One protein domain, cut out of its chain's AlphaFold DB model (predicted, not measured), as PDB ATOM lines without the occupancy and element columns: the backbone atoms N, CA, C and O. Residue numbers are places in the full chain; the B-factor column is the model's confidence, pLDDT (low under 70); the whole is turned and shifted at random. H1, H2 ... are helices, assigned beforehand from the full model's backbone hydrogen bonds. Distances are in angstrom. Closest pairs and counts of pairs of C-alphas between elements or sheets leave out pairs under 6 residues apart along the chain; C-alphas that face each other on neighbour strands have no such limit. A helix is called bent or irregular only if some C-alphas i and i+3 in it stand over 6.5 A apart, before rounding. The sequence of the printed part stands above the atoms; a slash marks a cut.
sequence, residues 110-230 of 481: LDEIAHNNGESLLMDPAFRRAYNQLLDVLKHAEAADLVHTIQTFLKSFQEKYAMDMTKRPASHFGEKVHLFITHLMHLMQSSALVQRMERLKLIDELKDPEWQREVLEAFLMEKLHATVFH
ATOM      1  N   LEU A 110     127.351 178.446 247.668       78.88
ATOM      2  CA  LEU A 110     126.390 178.953 248.649       78.88
ATOM      3  C   LEU A 110     125.831 180.326 248.273       78.88
ATOM      4  O   LEU A 110     124.624 180.539 248.398       78.88
ATOM      5  N   ASP A 111     126.678 181.225 247.768       77.31
ATOM      6  CA  ASP A 111     126.241 182.540 247.292       77.31
ATOM      7  C   ASP A 111     125.270 182.405 246.115       77.31
ATOM      8  O   ASP A 111     124.258 183.098 246.093       77.31
ATOM      9  N   GLU A 112     125.529 181.474 245.192       77.56
ATOM     10  CA  GLU A 112     124.661 181.160 244.050       77.56
ATOM     11  C   GLU A 112     123.349 180.470 244.471       77.56
ATOM     12  O   GLU A 112     122.283 180.748 243.925       77.56
ATOM     13  N   ILE A 113     123.385 179.610 245.497       74.31
ATOM     14  CA  ILE A 113     122.177 178.996 246.072       74.31
ATOM     15  C   ILE A 113     121.284 180.035 246.763       74.31
ATOM     16  O   ILE A 113     120.059 179.866 246.745       74.31
ATOM     17  N   ALA A 114     121.867 181.067 247.379       67.12
ATOM     18  CA  ALA A 114     121.149 182.134 248.076       67.12
ATOM     19  C   ALA A 114     120.650 183.231 247.119       67.12
ATOM     20  O   ALA A 114     119.485 183.629 247.175       67.12
ATOM     21  N   HIS A 115     121.513 183.694 246.216       61.06
ATOM     22  CA  HIS A 115     121.217 184.734 245.239       61.06
ATOM     23  C   HIS A 115     120.746 184.093 243.939       61.06
ATOM     24  O   HIS A 115     121.502 183.952 242.980       61.06
ATOM     25  N   ASN A 116     119.452 183.778 243.891       53.53
ATOM     26  CA  ASN A 116     118.745 183.331 242.688       53.53
ATOM     27  C   ASN A 116     118.555 184.493 241.674       53.53
ATOM     28  O   ASN A 116     117.469 184.700 241.132       53.53
ATOM     29  N   ASN A 117     119.605 185.298 241.485       42.06
ATOM     30  CA  ASN A 117     119.683 186.428 240.574       42.06
ATOM     31  C   ASN A 117     119.742 185.897 239.135       42.06
ATOM     32  O   ASN A 117     120.437 184.920 238.860       42.06
ATOM     33  N   GLY A 118     119.055 186.568 238.206       42.72
ATOM     34  CA  GLY A 118     118.845 186.112 236.821       42.72
ATOM     35  C   GLY A 118     120.088 185.978 235.925       42.72
ATOM     36  O   GLY A 118     119.934 185.759 234.729       42.72
ATOM     37  N   GLU A 119     121.296 186.104 236.478       46.44
ATOM     38  CA  GLU A 119     122.578 185.842 235.807       46.44
ATOM     39  C   GLU A 119     123.127 184.428 236.082       46.44
ATOM     40  O   GLU A 119     124.032 183.975 235.383       46.44
ATOM     41  N   SER A 120     122.596 183.713 237.085       51.56
ATOM     42  CA  SER A 120     123.055 182.367 237.446       51.56
ATOM     43  C   SER A 120     122.866 181.386 236.286       51.56
ATOM     44  O   SER A 120     121.745 181.141 235.832       51.56
ATOM     45  N   LEU A 121     123.951 180.724 235.878       61.19
ATOM     46  CA  LEU A 121     123.906 179.554 235.002       61.19
ATOM     47  C   LEU A 121     123.107 178.446 235.686       61.19
ATOM     48  O   LEU A 121     123.647 177.799 236.589       61.19
ATOM     49  N   LEU A 122     121.854 178.267 235.243       65.19
ATOM     50  CA  LEU A 122     120.806 177.442 235.852       65.19
ATOM     51  C   LEU A 122     121.391 176.232 236.597       65.19
ATOM     52  O   LEU A 122     121.744 175.222 235.988       65.19
ATOM     53  N   MET A 123     121.579 176.371 237.914       79.19
ATOM     54  CA  MET A 123     122.200 175.315 238.704       79.19
ATOM     55  C   MET A 123     121.248 174.126 238.710       79.19
ATOM     56  O   MET A 123     120.090 174.275 239.101       79.19
ATOM     57  N   ASP A 124     121.747 172.964 238.286       87.31
ATOM     58  CA  ASP A 124     120.970 171.728 238.237       87.31
ATOM     59  C   ASP A 124     120.195 171.529 239.558       87.31
ATOM     60  O   ASP A 124     120.816 171.431 240.628       87.31
ATOM     61  N   PRO A 125     118.848 171.483 239.518       89.31
ATOM     62  CA  PRO A 125     118.035 171.328 240.712       89.31
ATOM     63  C   PRO A 125     118.363 170.072 241.524       89.31
ATOM     64  O   PRO A 125     118.212 170.111 242.746       89.31
ATOM     65  N   ALA A 126     118.785 168.972 240.889       91.31
ATOM     66  CA  ALA A 126     119.189 167.747 241.579       91.31
ATOM     67  C   ALA A 126     120.506 167.960 242.338       91.31
ATOM     68  O   ALA A 126     120.565 167.708 243.543       91.31
ATOM     69  N   PHE A 127     121.512 168.549 241.683       92.75
ATOM     70  CA  PHE A 127     122.765 168.942 242.333       92.75
ATOM     71  C   PHE A 127     122.535 169.896 243.510       92.75
ATOM     72  O   PHE A 127     123.092 169.685 244.585       92.75
ATOM     73  N   ARG A 128     121.682 170.917 243.345       91.75
ATOM     74  CA  ARG A 128     121.356 171.875 244.414       91.75
ATOM     75  C   ARG A 128     120.740 171.183 245.634       91.75
ATOM     76  O   ARG A 128     121.085 171.524 246.764       91.75
ATOM     77  N   ARG A 129     119.855 170.197 245.424       93.19
ATOM     78  CA  ARG A 129     119.281 169.392 246.517       93.19
ATOM     79  C   ARG A 129     120.335 168.501 247.172       93.19
ATOM     80  O   ARG A 129     120.478 168.572 248.389       93.19
ATOM     81  N   ALA A 130     121.129 167.765 246.395       95.25
ATOM     82  CA  ALA A 130     122.212 166.928 246.917       95.25
ATOM     83  C   ALA A 130     123.262 167.736 247.710       95.25
ATOM     84  O   ALA A 130     123.728 167.288 248.757       95.25
ATOM     85  N   TYR A 131     123.614 168.946 247.255       94.62
ATOM     86  CA  TYR A 131     124.581 169.815 247.934       94.62
ATOM     87  C   TYR A 131     124.034 170.317 249.275       94.62
ATOM     88  O   TYR A 131     124.713 170.220 250.293       94.62
ATOM     89  N   ASN A 132     122.773 170.764 249.316       93.25
ATOM     90  CA  ASN A 132     122.115 171.133 250.574       93.25
ATOM     91  C   ASN A 132     122.018 169.940 251.543       93.25
ATOM     92  O   ASN A 132     122.341 170.083 252.720       93.25
ATOM     93  N   GLN A 133     121.683 168.748 251.042       95.50
ATOM     94  CA  GLN A 133     121.665 167.513 251.833       95.50
ATOM     95  C   GLN A 133     123.054 167.168 252.407       95.50
ATOM     96  O   GLN A 133     123.152 166.757 253.564       95.50
ATOM     97  N   LEU A 134     124.143 167.378 251.649       96.25
ATOM     98  CA  LEU A 134     125.513 167.218 252.157       96.25
ATOM     99  C   LEU A 134     125.793 168.209 253.293       96.25
ATOM    100  O   LEU A 134     126.346 167.826 254.326       96.25
ATOM    101  N   LEU A 135     125.405 169.473 253.125       94.44
ATOM    102  CA  LEU A 135     125.574 170.494 254.155       94.44
ATOM    103  C   LEU A 135     124.810 170.134 255.435       94.44
ATOM    104  O   LEU A 135     125.371 170.276 256.518       94.44
ATOM    105  N   ASP A 136     123.583 169.623 255.335       93.62
ATOM    106  CA  ASP A 136     122.796 169.193 256.496       93.62
ATOM    107  C   ASP A 136     123.465 168.033 257.250       93.62
ATOM    108  O   ASP A 136     123.548 168.065 258.484       93.62
ATOM    109  N   VAL A 137     124.042 167.061 256.527       94.94
ATOM    110  CA  VAL A 137     124.877 166.000 257.119       94.94
ATOM    111  C   VAL A 137     126.078 166.606 257.854       94.94
ATOM    112  O   VAL A 137     126.255 166.342 259.042       94.94
ATOM    113  N   LEU A 138     126.880 167.458 257.204       94.31
ATOM    114  CA  LEU A 138     128.103 168.033 257.792       94.31
ATOM    115  C   LEU A 138     127.822 169.005 258.960       94.31
ATOM    116  O   LEU A 138     128.637 169.144 259.878       94.31
ATOM    117  N   LYS A 139     126.658 169.662 258.977       92.19
ATOM    118  CA  LYS A 139     126.208 170.523 260.086       92.19
ATOM    119  C   LYS A 139     125.698 169.724 261.290       92.19
ATOM    120  O   LYS A 139     125.730 170.243 262.414       92.19
ATOM    121  N   HIS A 140     125.267 168.473 261.109       92.75
ATOM    122  CA  HIS A 140     124.717 167.638 262.180       92.75
ATOM    123  C   HIS A 140     125.751 167.310 263.271       92.75
ATOM    124  O   HIS A 140     126.925 167.085 262.985       92.75
ATOM    125  N   ALA A 141     125.351 167.285 264.548       89.00
ATOM    126  CA  ALA A 141     126.278 167.100 265.676       89.00
ATOM    127  C   ALA A 141     127.146 165.833 265.525       89.00
ATOM    128  O   ALA A 141     128.370 165.943 265.554       89.00
ATOM    129  N   GLU A 142     126.506 164.693 265.242       90.44
ATOM    130  CA  GLU A 142     127.127 163.368 265.038       90.44
ATOM    131  C   GLU A 142     128.098 163.280 263.836       90.44
ATOM    132  O   GLU A 142     128.805 162.290 263.714       90.44
ATOM    133  N   ALA A 143     128.181 164.293 262.962       92.56
ATOM    134  CA  ALA A 143     129.137 164.332 261.845       92.56
ATOM    135  C   ALA A 143     130.483 165.008 262.196       92.56
ATOM    136  O   ALA A 143     131.235 165.388 261.298       92.56
ATOM    137  N   ALA A 144     130.791 165.198 263.485       89.81
ATOM    138  CA  ALA A 144     132.007 165.886 263.934       89.81
ATOM    139  C   ALA A 144     133.290 165.273 263.353       89.81
ATOM    140  O   ALA A 144     134.093 165.997 262.764       89.81
ATOM    141  N   ASP A 145     133.428 163.952 263.445       91.38
ATOM    142  CA  ASP A 145     134.624 163.229 263.005       91.38
ATOM    143  C   ASP A 145     134.783 163.242 261.477       91.38
ATOM    144  O   ASP A 145     135.901 163.305 260.960       91.38
ATOM    145  N   LEU A 146     133.665 163.267 260.738       93.81
ATOM    146  CA  LEU A 146     133.660 163.404 259.280       93.81
ATOM    147  C   LEU A 146     134.187 164.785 258.860       93.81
ATOM    148  O   LEU A 146     135.064 164.875 258.003       93.81
ATOM    149  N   VAL A 147     133.713 165.862 259.500       94.19
ATOM    150  CA  VAL A 147     134.218 167.220 259.230       94.19
ATOM    151  C   VAL A 147     135.691 167.353 259.632       94.19
ATOM    152  O   VAL A 147     136.474 167.913 258.868       94.19
ATOM    153  N   HIS A 148     136.094 166.780 260.770       92.38
ATOM    154  CA  HIS A 148     137.493 166.774 261.205       92.38
ATOM    155  C   HIS A 148     138.407 166.010 260.230       92.38
ATOM    156  O   HIS A 148     139.504 166.473 259.917       92.38
ATOM    157  N   THR A 149     137.947 164.877 259.688       95.75
ATOM    158  CA  THR A 149     138.649 164.135 258.627       95.75
ATOM    159  C   THR A 149     138.852 165.001 257.382       95.75
ATOM    160  O   THR A 149     139.962 165.059 256.852       95.75
ATOM    161  N   ILE A 150     137.824 165.747 256.956       95.62
ATOM    162  CA  ILE A 150     137.931 166.694 255.835       95.62
ATOM    163  C   ILE A 150     138.948 167.803 256.139       95.62
ATOM    164  O   ILE A 150     139.832 168.061 255.326       95.62
ATOM    165  N   GLN A 151     138.867 168.437 257.309       94.06
ATOM    166  CA  GLN A 151     139.780 169.513 257.712       94.06
ATOM    167  C   GLN A 151     141.237 169.038 257.802       94.06
ATOM    168  O   GLN A 151     142.142 169.718 257.319       94.06
ATOM    169  N   THR A 152     141.459 167.840 258.350       94.56
ATOM    170  CA  THR A 152     142.783 167.211 258.458       94.56
ATOM    171  C   THR A 152     143.368 166.913 257.078       94.56
ATOM    172  O   THR A 152     144.536 167.222 256.827       94.56
ATOM    173  N   PHE A 153     142.560 166.372 256.157       96.25
ATOM    174  CA  PHE A 153     142.978 166.181 254.771       96.25
ATOM    175  C   PHE A 153     143.361 167.511 254.126       96.25
ATOM    176  O   PHE A 153     144.493 167.625 253.664       96.25
ATOM    177  N   LEU A 154     142.472 168.512 254.153       94.31
ATOM    178  CA  LEU A 154     142.694 169.821 253.531       94.31
ATOM    179  C   LEU A 154     143.987 170.472 254.038       94.31
ATOM    180  O   LEU A 154     144.827 170.840 253.222       94.31
ATOM    181  N   LYS A 155     144.203 170.509 255.361       91.81
ATOM    182  CA  LYS A 155     145.452 171.001 255.966       91.81
ATOM    183  C   LYS A 155     146.674 170.265 255.412       91.81
ATOM    184  O   LYS A 155     147.579 170.879 254.855       91.81
ATOM    185  N   SER A 156     146.673 168.934 255.522       92.56
ATOM    186  CA  SER A 156     147.811 168.108 255.108       92.56
ATOM    187  C   SER A 156     148.059 168.144 253.595       92.56
ATOM    188  O   SER A 156     149.186 167.925 253.148       92.56
ATOM    189  N   PHE A 157     147.017 168.409 252.803       93.81
ATOM    190  CA  PHE A 157     147.100 168.602 251.364       93.81
ATOM    191  C   PHE A 157     147.750 169.949 251.055       93.81
ATOM    192  O   PHE A 157     148.714 169.969 250.302       93.81
ATOM    193  N   GLN A 158     147.286 171.042 251.669       91.25
ATOM    194  CA  GLN A 158     147.834 172.390 251.477       91.25
ATOM    195  C   GLN A 158     149.320 172.466 251.850       91.25
ATOM    196  O   GLN A 158     150.128 172.946 251.058       91.25
ATOM    197  N   GLU A 159     149.691 171.910 253.008       89.69
ATOM    198  CA  GLU A 159     151.085 171.817 253.459       89.69
ATOM    199  C   GLU A 159     151.956 171.046 252.454       89.69
ATOM    200  O   GLU A 159     153.009 171.527 252.041       89.69
ATOM    201  N   LYS A 160     151.508 169.864 252.004       88.75
ATOM    202  CA  LYS A 160     152.273 169.030 251.058       88.75
ATOM    203  C   LYS A 160     152.289 169.596 249.641       88.75
ATOM    204  O   LYS A 160     153.276 169.393 248.942       88.75
ATOM    205  N   TYR A 161     151.233 170.283 249.210       88.69
ATOM    206  CA  TYR A 161     151.151 170.915 247.893       88.69
ATOM    207  C   TYR A 161     152.273 171.946 247.748       88.69
ATOM    208  O   TYR A 161     153.114 171.796 246.867       88.69
ATOM    209  N   ALA A 162     152.401 172.870 248.706       84.06
ATOM    210  CA  ALA A 162     153.465 173.876 248.716       84.06
ATOM    211  C   ALA A 162     154.900 173.294 248.689       84.06
ATOM    212  O   ALA A 162     155.818 173.971 248.233       84.06
ATOM    213  N   MET A 163     155.118 172.054 249.155       84.50
ATOM    214  CA  MET A 163     156.448 171.417 249.176       84.50
ATOM    215  C   MET A 163     156.768 170.529 247.959       84.50
ATOM    216  O   MET A 163     157.949 170.343 247.640       84.50
ATOM    217  N   ASP A 164     155.746 169.946 247.320       87.19
ATOM    218  CA  ASP A 164     155.887 168.927 246.263       87.19
ATOM    219  C   ASP A 164     155.433 169.404 244.869       87.19
ATOM    220  O   ASP A 164     155.688 168.704 243.891       87.19
ATOM    221  N   MET A 165     154.772 170.561 244.750       82.19
ATOM    222  CA  MET A 165     154.188 171.089 243.500       82.19
ATOM    223  C   MET A 165     155.190 171.239 242.343       82.19
ATOM    224  O   MET A 165     154.822 171.027 241.193       82.19
ATOM    225  N   THR A 166     156.460 171.537 242.630       82.19
ATOM    226  CA  THR A 166     157.542 171.602 241.626       82.19
ATOM    227  C   THR A 166     158.214 170.252 241.349       82.19
ATOM    228  O   THR A 166     159.009 170.140 240.423       82.19
ATOM    229  N   LYS A 167     157.925 169.221 242.154       86.44
ATOM    230  CA  LYS A 167     158.592 167.903 242.122       86.44
ATOM    231  C   LYS A 167     157.709 166.785 241.578       86.44
ATOM    232  O   LYS A 167     158.199 165.688 241.325       86.44
ATOM    233  N   ARG A 168     156.396 167.011 241.491       86.75
ATOM    234  CA  ARG A 168     155.405 166.006 241.095       86.75
ATOM    235  C   ARG A 168     154.468 166.569 240.029       86.75
ATOM    236  O   ARG A 168     154.098 167.735 240.125       86.75
ATOM    237  N   PRO A 169     154.025 165.747 239.063       86.69
ATOM    238  CA  PRO A 169     153.047 166.180 238.075       86.69
ATOM    239  C   PRO A 169     151.706 166.508 238.740       86.69
ATOM    240  O   PRO A 169     151.328 165.899 239.744       86.69
ATOM    241  N   ALA A 170     150.952 167.425 238.136       84.94
ATOM    242  CA  ALA A 170     149.642 167.851 238.625       84.94
ATOM    243  C   ALA A 170     148.653 166.691 238.849       84.94
ATOM    244  O   ALA A 170     147.913 166.687 239.835       84.94
ATOM    245  N   SER A 171     148.700 165.664 237.991       86.50
ATOM    246  CA  SER A 171     147.861 164.460 238.077       86.50
ATOM    247  C   SER A 171     147.927 163.766 239.441       86.50
ATOM    248  O   SER A 171     146.897 163.328 239.944       86.50
ATOM    249  N   HIS A 172     149.093 163.746 240.096       90.12
ATOM    250  CA  HIS A 172     149.273 163.175 241.440       90.12
ATOM    251  C   HIS A 172     148.457 163.909 242.517       90.12
ATOM    252  O   HIS A 172     148.040 163.319 243.516       90.12
ATOM    253  N   PHE A 173     148.233 165.212 242.346       92.00
ATOM    254  CA  PHE A 173     147.413 166.003 243.264       92.00
ATOM    255  C   PHE A 173     145.918 165.805 242.995       92.00
ATOM    256  O   PHE A 173     145.157 165.665 243.953       92.00
ATOM    257  N   GLY A 174     145.515 165.694 241.725       92.88
ATOM    258  CA  GLY A 174     144.163 165.286 241.330       92.88
ATOM    259  C   GLY A 174     143.785 163.901 241.862       92.88
ATOM    260  O   GLY A 174     142.776 163.745 242.552       92.88
ATOM    261  N   GLU A 175     144.649 162.904 241.648       92.94
ATOM    262  CA  GLU A 175     144.474 161.531 242.136       92.94
ATOM    263  C   GLU A 175     144.287 161.491 243.661       92.94
ATOM    264  O   GLU A 175     143.334 160.890 244.155       92.94
ATOM    265  N   LYS A 176     145.118 162.217 244.425       95.25
ATOM    266  CA  LYS A 176     144.952 162.356 245.885       95.25
ATOM    267  C   LYS A 176     143.578 162.891 246.291       95.25
ATOM    268  O   LYS A 176     143.017 162.403 247.273       95.25
ATOM    269  N   VAL A 177     143.045 163.886 245.578       96.56
ATOM    270  CA  VAL A 177     141.703 164.426 245.850       96.56
ATOM    271  C   VAL A 177     140.632 163.381 245.530       96.56
ATOM    272  O   VAL A 177     139.749 163.150 246.355       96.56
ATOM    273  N   HIS A 178     140.718 162.685 244.395       95.94
ATOM    274  CA  HIS A 178     139.733 161.668 244.003       95.94
ATOM    275  C   HIS A 178     139.749 160.409 244.888       95.94
ATOM    276  O   HIS A 178     138.684 159.877 245.226       95.94
ATOM    277  N   LEU A 179     140.929 159.973 245.338       96.81
ATOM    278  CA  LEU A 179     141.080 158.925 246.350       96.81
ATOM    279  C   LEU A 179     140.451 159.355 247.682       96.81
ATOM    280  O   LEU A 179     139.723 158.576 248.297       96.81
ATOM    281  N   PHE A 180     140.658 160.607 248.100       98.00
ATOM    282  CA  PHE A 180     140.048 161.129 249.321       98.00
ATOM    283  C   PHE A 180     138.521 161.267 249.220       98.00
ATOM    284  O   PHE A 180     137.823 160.870 250.149       98.00
ATOM    285  N   ILE A 181     137.981 161.732 248.087       97.50
ATOM    286  CA  ILE A 181     136.529 161.739 247.825       97.50
ATOM    287  C   ILE A 181     135.961 160.321 247.951       97.50
ATOM    288  O   ILE A 181     134.966 160.110 248.640       97.50
ATOM    289  N   THR A 182     136.622 159.333 247.346       96.44
ATOM    290  CA  THR A 182     136.189 157.929 247.400       96.44
ATOM    291  C   THR A 182     136.241 157.371 248.832       96.44
ATOM    292  O   THR A 182     135.328 156.659 249.251       96.44
ATOM    293  N   HIS A 183     137.241 157.761 249.629       96.94
ATOM    294  CA  HIS A 183     137.305 157.440 251.056       96.94
ATOM    295  C   HIS A 183     136.168 158.100 251.863       96.94
ATOM    296  O   HIS A 183     135.506 157.419 252.646       96.94
ATOM    297  N   LEU A 184     135.877 159.388 251.637       96.25
ATOM    298  CA  LEU A 184     134.752 160.085 252.273       96.25
ATOM    299  C   LEU A 184     133.403 159.441 251.939       96.25
ATOM    300  O   LEU A 184     132.572 159.295 252.832       96.25
ATOM    301  N   MET A 185     133.188 159.018 250.689       96.00
ATOM    302  CA  MET A 185     131.965 158.309 250.297       96.00
ATOM    303  C   MET A 185     131.763 157.040 251.139       96.00
ATOM    304  O   MET A 185     130.664 156.809 251.645       96.00
ATOM    305  N   HIS A 186     132.831 156.269 251.374       95.44
ATOM    306  CA  HIS A 186     132.791 155.072 252.219       95.44
ATOM    307  C   HIS A 186     132.565 155.388 253.713       95.44
ATOM    308  O   HIS A 186     131.782 154.705 254.381       95.44
ATOM    309  N   LEU A 187     133.183 156.452 254.243       94.75
ATOM    310  CA  LEU A 187     132.917 156.934 255.609       94.75
ATOM    311  C   LEU A 187     131.465 157.403 255.787       94.75
ATOM    312  O   LEU A 187     130.856 157.169 256.828       94.75
ATOM    313  N   MET A 188     130.880 158.037 254.768       93.56
ATOM    314  CA  MET A 188     129.471 158.428 254.785       93.56
ATOM    315  C   MET A 188     128.553 157.202 254.751       93.56
ATOM    316  O   MET A 188     127.655 157.111 255.580       93.56
ATOM    317  N   GLN A 189     128.800 156.225 253.872       91.38
ATOM    318  CA  GLN A 189     128.001 154.989 253.785       91.38
ATOM    319  C   GLN A 189     128.032 154.157 255.081       91.38
ATOM    320  O   GLN A 189     127.026 153.565 255.474       91.38
ATOM    321  N   SER A 190     129.173 154.129 255.777       91.56
ATOM    322  CA  SER A 190     129.318 153.441 257.068       91.56
ATOM    323  C   SER A 190     128.798 154.247 258.269       91.56
ATOM    324  O   SER A 190     128.658 153.698 259.363       91.56
ATOM    325  N   SER A 191     128.456 155.528 258.092       93.81
ATOM    326  CA  SER A 191     127.987 156.392 259.177       93.81
ATOM    327  C   SER A 191     126.550 156.076 259.599       93.81
ATOM    328  O   SER A 191     125.599 156.221 258.826       93.81
ATOM    329  N   ALA A 192     126.368 155.759 260.884       94.31
ATOM    330  CA  ALA A 192     125.051 155.544 261.489       94.31
ATOM    331  C   ALA A 192     124.123 156.774 261.386       94.31
ATOM    332  O   ALA A 192     122.900 156.619 261.393       94.31
ATOM    333  N   LEU A 193     124.684 157.985 261.262       94.19
ATOM    334  CA  LEU A 193     123.926 159.207 260.988       94.19
ATOM    335  C   LEU A 193     123.337 159.184 259.573       94.19
ATOM    336  O   LEU A 193     122.134 159.371 259.410       94.19
ATOM    337  N   VAL A 194     124.172 158.939 258.561       93.31
ATOM    338  CA  VAL A 194     123.764 158.937 257.147       93.31
ATOM    339  C   VAL A 194     122.712 157.851 256.917       93.31
ATOM    340  O   VAL A 194     121.625 158.155 256.441       93.31
ATOM    341  N   GLN A 195     122.940 156.634 257.421       94.00
ATOM    342  CA  GLN A 195     121.963 155.533 257.389       94.00
ATOM    343  C   GLN A 195     120.650 155.843 258.138       94.00
ATOM    344  O   GLN A 195     119.613 155.219 257.898       94.00
ATOM    345  N   ARG A 196     120.656 156.772 259.103       95.31
ATOM    346  CA  ARG A 196     119.441 157.251 259.784       95.31
ATOM    347  C   ARG A 196     118.719 158.294 258.933       95.31
ATOM    348  O   ARG A 196     117.507 158.195 258.781       95.31
ATOM    349  N   MET A 197     119.449 159.248 258.357       94.62
ATOM    350  CA  MET A 197     118.903 160.283 257.474       94.62
ATOM    351  C   MET A 197     118.342 159.693 256.170       94.62
ATOM    352  O   MET A 197     117.292 160.136 255.713       94.62
ATOM    353  N   GLU A 198     118.969 158.647 255.628       92.94
ATOM    354  CA  GLU A 198     118.499 157.903 254.452       92.94
ATOM    355  C   GLU A 198     117.159 157.208 254.725       92.94
ATOM    356  O   GLU A 198     116.191 157.408 253.994       92.94
ATOM    357  N   ARG A 199     117.048 156.471 255.841       94.00
ATOM    358  CA  ARG A 199     115.783 155.839 256.267       94.00
ATOM    359  C   ARG A 199     114.660 156.848 256.525       94.00
ATOM    360  O   ARG A 199     113.492 156.502 256.374       94.00
ATOM    361  N   LEU A 200     115.009 158.078 256.905       94.62
ATOM    362  CA  LEU A 200     114.077 159.195 257.080       94.62
ATOM    363  C   LEU A 200     113.813 159.983 255.782       94.62
ATOM    364  O   LEU A 200     113.063 160.955 255.827       94.62
ATOM    365  N   LYS A 201     114.397 159.579 254.643       92.62
ATOM    366  CA  LYS A 201     114.292 160.248 253.331       92.62
ATOM    367  C   LYS A 201     114.739 161.716 253.330       92.62
ATOM    368  O   LYS A 201     114.257 162.527 252.549       92.62
ATOM    369  N   LEU A 202     115.684 162.065 254.203       92.06
ATOM    370  CA  LEU A 202     116.242 163.420 254.290       92.06
ATOM    371  C   LEU A 202     117.379 163.662 253.286       92.06
ATOM    372  O   LEU A 202     117.768 164.805 253.081       92.06
ATOM    373  N   ILE A 203     117.923 162.599 252.685       93.06
ATOM    374  CA  ILE A 203     119.094 162.633 251.790       93.06
ATOM    375  C   ILE A 203     118.840 161.861 250.481       93.06
ATOM    376  O   ILE A 203     119.694 161.121 249.998       93.06
ATOM    377  N   ASP A 204     117.622 161.987 249.941       90.62
ATOM    378  CA  ASP A 204     117.124 161.162 248.830       90.62
ATOM    379  C   ASP A 204     117.869 161.373 247.495       90.62
ATOM    380  O   ASP A 204     117.896 160.449 246.684       90.62
ATOM    381  N   GLU A 205     118.511 162.525 247.275       92.38
ATOM    382  CA  GLU A 205     119.403 162.765 246.131       92.38
ATOM    383  C   GLU A 205     120.864 162.431 246.460       92.38
ATOM    384  O   GLU A 205     121.568 161.854 245.638       92.38
ATOM    385  N   LEU A 206     121.329 162.752 247.670       92.75
ATOM    386  CA  LEU A 206     122.709 162.518 248.112       92.75
ATOM    387  C   LEU A 206     123.065 161.026 248.262       92.75
ATOM    388  O   LEU A 206     124.246 160.687 248.247       92.75
ATOM    389  N   LYS A 207     122.078 160.130 248.406       91.25
ATOM    390  CA  LYS A 207     122.306 158.670 248.443       91.25
ATOM    391  C   LYS A 207     122.827 158.101 247.117       91.25
ATOM    392  O   LYS A 207     123.396 157.013 247.103       91.25
ATOM    393  N   ASP A 208     122.602 158.804 246.008       93.38
ATOM    394  CA  ASP A 208     123.113 158.417 244.696       93.38
ATOM    395  C   ASP A 208     124.644 158.606 244.675       93.38
ATOM    396  O   ASP A 208     125.120 159.722 244.914       93.38
ATOM    397  N   PRO A 209     125.442 157.556 244.396       92.25
ATOM    398  CA  PRO A 209     126.898 157.652 244.403       92.25
ATOM    399  C   PRO A 209     127.451 158.623 243.349       92.25
ATOM    400  O   PRO A 209     128.560 159.135 243.531       92.25
ATOM    401  N   GLU A 210     126.713 158.904 242.269       91.81
ATOM    402  CA  GLU A 210     127.083 159.939 241.306       91.81
ATOM    403  C   GLU A 210     126.954 161.328 241.932       91.81
ATOM    404  O   GLU A 210     127.925 162.090 241.953       91.81
ATOM    405  N   TRP A 211     125.786 161.643 242.506       93.62
ATOM    406  CA  TRP A 211     125.554 162.931 243.160       93.62
ATOM    407  C   TRP A 211     126.460 163.133 244.365       93.62
ATOM    408  O   TRP A 211     127.042 164.208 244.502       93.62
ATOM    409  N   GLN A 212     126.650 162.100 245.187       94.81
ATOM    410  CA  GLN A 212     127.540 162.124 246.344       94.81
ATOM    411  C   GLN A 212     128.974 162.515 245.953       94.81
ATOM    412  O   GLN A 212     129.564 163.397 246.580       94.81
ATOM    413  N   ARG A 213     129.522 161.909 244.890       95.88
ATOM    414  CA  ARG A 213     130.856 162.239 244.363       95.88
ATOM    415  C   ARG A 213     130.925 163.684 243.872       95.88
ATOM    416  O   ARG A 213     131.868 164.397 244.200       95.88
ATOM    417  N   GLU A 214     129.915 164.111 243.119       94.69
ATOM    418  CA  GLU A 214     129.812 165.443 242.517       94.69
ATOM    419  C   GLU A 214     129.756 166.574 243.557       94.69
ATOM    420  O   GLU A 214     130.427 167.595 243.398       94.69
ATOM    421  N   VAL A 215     128.986 166.402 244.638       96.31
ATOM    422  CA  VAL A 215     128.887 167.417 245.701       96.31
ATOM    423  C   VAL A 215     130.119 167.441 246.603       96.31
ATOM    424  O   VAL A 215     130.527 168.519 247.029       96.31
ATOM    425  N   LEU A 216     130.750 166.286 246.849       96.62
ATOM    426  CA  LEU A 216     132.007 166.201 247.599       96.62
ATOM    427  C   LEU A 216     133.174 166.824 246.822       96.62
ATOM    428  O   LEU A 216     133.941 167.581 247.412       96.62
ATOM    429  N   GLU A 217     133.288 166.562 245.514       96.69
ATOM    430  CA  GLU A 217     134.275 167.226 244.649       96.69
ATOM    431  C   GLU A 217     134.092 168.745 244.707       96.69
ATOM    432  O   GLU A 217     135.034 169.468 245.021       96.69
ATOM    433  N   ALA A 218     132.867 169.226 244.487       94.94
ATOM    434  CA  ALA A 218     132.569 170.652 244.490       94.94
ATOM    435  C   ALA A 218     132.903 171.323 245.841       94.94
ATOM    436  O   ALA A 218     133.590 172.344 245.856       94.94
ATOM    437  N   PHE A 219     132.499 170.712 246.962       95.69
ATOM    438  CA  PHE A 219     132.747 171.213 248.322       95.69
ATOM    439  C   PHE A 219     134.236 171.245 248.703       95.69
ATOM    440  O   PHE A 219     134.691 172.183 249.363       95.69
ATOM    441  N   LEU A 220     135.009 170.222 248.320       95.75
ATOM    442  CA  LEU A 220     136.449 170.175 248.593       95.75
ATOM    443  C   LEU A 220     137.217 171.152 247.706       95.75
ATOM    444  O   LEU A 220     138.073 171.885 248.202       95.75
ATOM    445  N   MET A 221     136.910 171.175 246.409       94.88
ATOM    446  CA  MET A 221     137.650 171.982 245.445       94.88
ATOM    447  C   MET A 221     137.438 173.480 245.647       94.88
ATOM    448  O   MET A 221     138.403 174.228 245.521       94.88
ATOM    449  N   GLU A 222     136.252 173.904 246.090       91.56
ATOM    450  CA  GLU A 222     135.985 175.284 246.511       91.56
ATOM    451  C   GLU A 222     136.876 175.718 247.694       91.56
ATOM    452  O   GLU A 222     137.381 176.841 247.719       91.56
ATOM    453  N   LYS A 223     137.160 174.814 248.645       91.12
ATOM    454  CA  LYS A 223     138.073 175.080 249.776       91.12
ATOM    455  C   LYS A 223     139.559 174.977 249.397       91.12
ATOM    456  O   LYS A 223     140.390 175.601 250.055       91.12
ATOM    457  N   LEU A 224     139.898 174.220 248.351       92.56
ATOM    458  CA  LEU A 224     141.263 174.085 247.819       92.56
ATOM    459  C   LEU A 224     141.622 175.124 246.747       92.56
ATOM    460  O   LEU A 224     142.808 175.305 246.479       92.56
ATOM    461  N   HIS A 225     140.643 175.815 246.152       90.44
ATOM    462  CA  HIS A 225     140.826 176.701 244.996       90.44
ATOM    463  C   HIS A 225     141.983 177.691 245.176       90.44
ATOM    464  O   HIS A 225     142.912 177.712 244.374       90.44
ATOM    465  N   ALA A 226     141.986 178.448 246.280       88.62
ATOM    466  CA  ALA A 226     143.025 179.439 246.567       88.62
ATOM    467  C   ALA A 226     144.449 178.846 246.617       88.62
ATOM    468  O   ALA A 226     145.411 179.546 246.312       88.62
ATOM    469  N   THR A 227     144.581 177.565 246.978       88.44
ATOM    470  CA  THR A 227     145.861 176.853 247.059       88.44
ATOM    471  C   THR A 227     146.349 176.356 245.700       88.44
ATOM    472  O   THR A 227     147.543 176.432 245.442       88.44
ATOM    473  N   VAL A 228     145.458 175.820 244.857       89.81
ATOM    474  CA  VAL A 228     145.864 175.044 243.665       89.81
ATOM    475  C   VAL A 228     145.633 175.745 242.326       89.81
ATOM    476  O   VAL A 228     146.106 175.253 241.307       89.81
ATOM    477  N   PHE A 229     144.871 176.840 242.303       86.94
ATOM    478  CA  PHE A 229     144.476 177.499 241.055       86.94
ATOM    479  C   PHE A 229     145.574 178.411 240.487       86.94
ATOM    480  O   PHE A 229     145.812 178.405 239.288       86.94
ATOM    481  N   HIS A 230     146.302 179.138 241.340       77.88
ATOM    482  CA  HIS A 230     147.264 180.183 240.943       77.88
ATOM    483  C   HIS A 230     148.628 179.654 240.444       77.88
ATOM    484  O   HIS A 230     149.656 180.300 240.639       77.88
TER     485      HIS A 230
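This is residues 110 to 230 of the 481 residues of the protein "VPS9 domain-containing protein" of Thraustotheca clavata (UniProt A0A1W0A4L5). A long helical hairpin, H3 and H4, is crossed slantwise by H6, which packs on both of its arms; H2 crosses H6 near the hairpin's open end, and the short H5 lies at that end too. Residues 114 to 119, of which 114 belongs to the small H1, stick out. The printed part has 121 residues with six named helices, H1 to H6 in chain order, and no named strand: all helix, mostly crossed in packing. It is compact, with a radius of gyration of the C-alphas of 15.6 A and spans of 47 by 40 by 23 A.

H1, residues 110 to 114, begins at C-alpha 110 (126.390, 178.953, 248.649). H2 is residues 125 to 139, 21.0 A; H3 residues 141 to 164, 35.5 A; H4 residues 170 to 190, 31.0 A; H5 residues 192 to 199. H6, residues 209 to 228, 25.7 A, has a kink of 45 degrees near residue 222 and ends at C-alpha 228 (145.864, 175.044, 243.665). H3 and H6 are irregular: C-alphas 142 and 145 are 7.8 A apart, 223 and 226 7.3 A.

H1 is close to H2 but not clearly touching, closest C-alphas Ile 113 and Arg 128, 7.4 A. H2 touches H3 only at the corner, C-alphas Leu 138 and Val 147, 6.3 A. H3 and H4 touch as a hairpin, a shallow tilt of 12 degrees, opposite ways; the closest C-alphas, Leu 146 and Leu 187, are 7.5 A apart. H6 touches H4 with residues 209 to 217 alone, C-alphas Leu 216 and Ile 181 closest at 6.4 A, and H3 with residues 220 to 228 alone, Thr 227 and Gln 158 closest at 6.6 A. H6 touches H2 only just about perpendicular, 71 degrees, C-alphas Val 215 and Tyr 131 closest at 5.4 A. H5 and H6 are apart. Every O i to N i+4 pair is within hydrogen-bond range in H1, H2 and H4; in H3 17 of 20, H5 3 of 4, H6 13 of 16.

The farthest C-alphas, Thr 166 and Leu 200, are 47.8 A apart. The printed part has no cut and no long link. Residues 114 to 122 have pLDDT under 70.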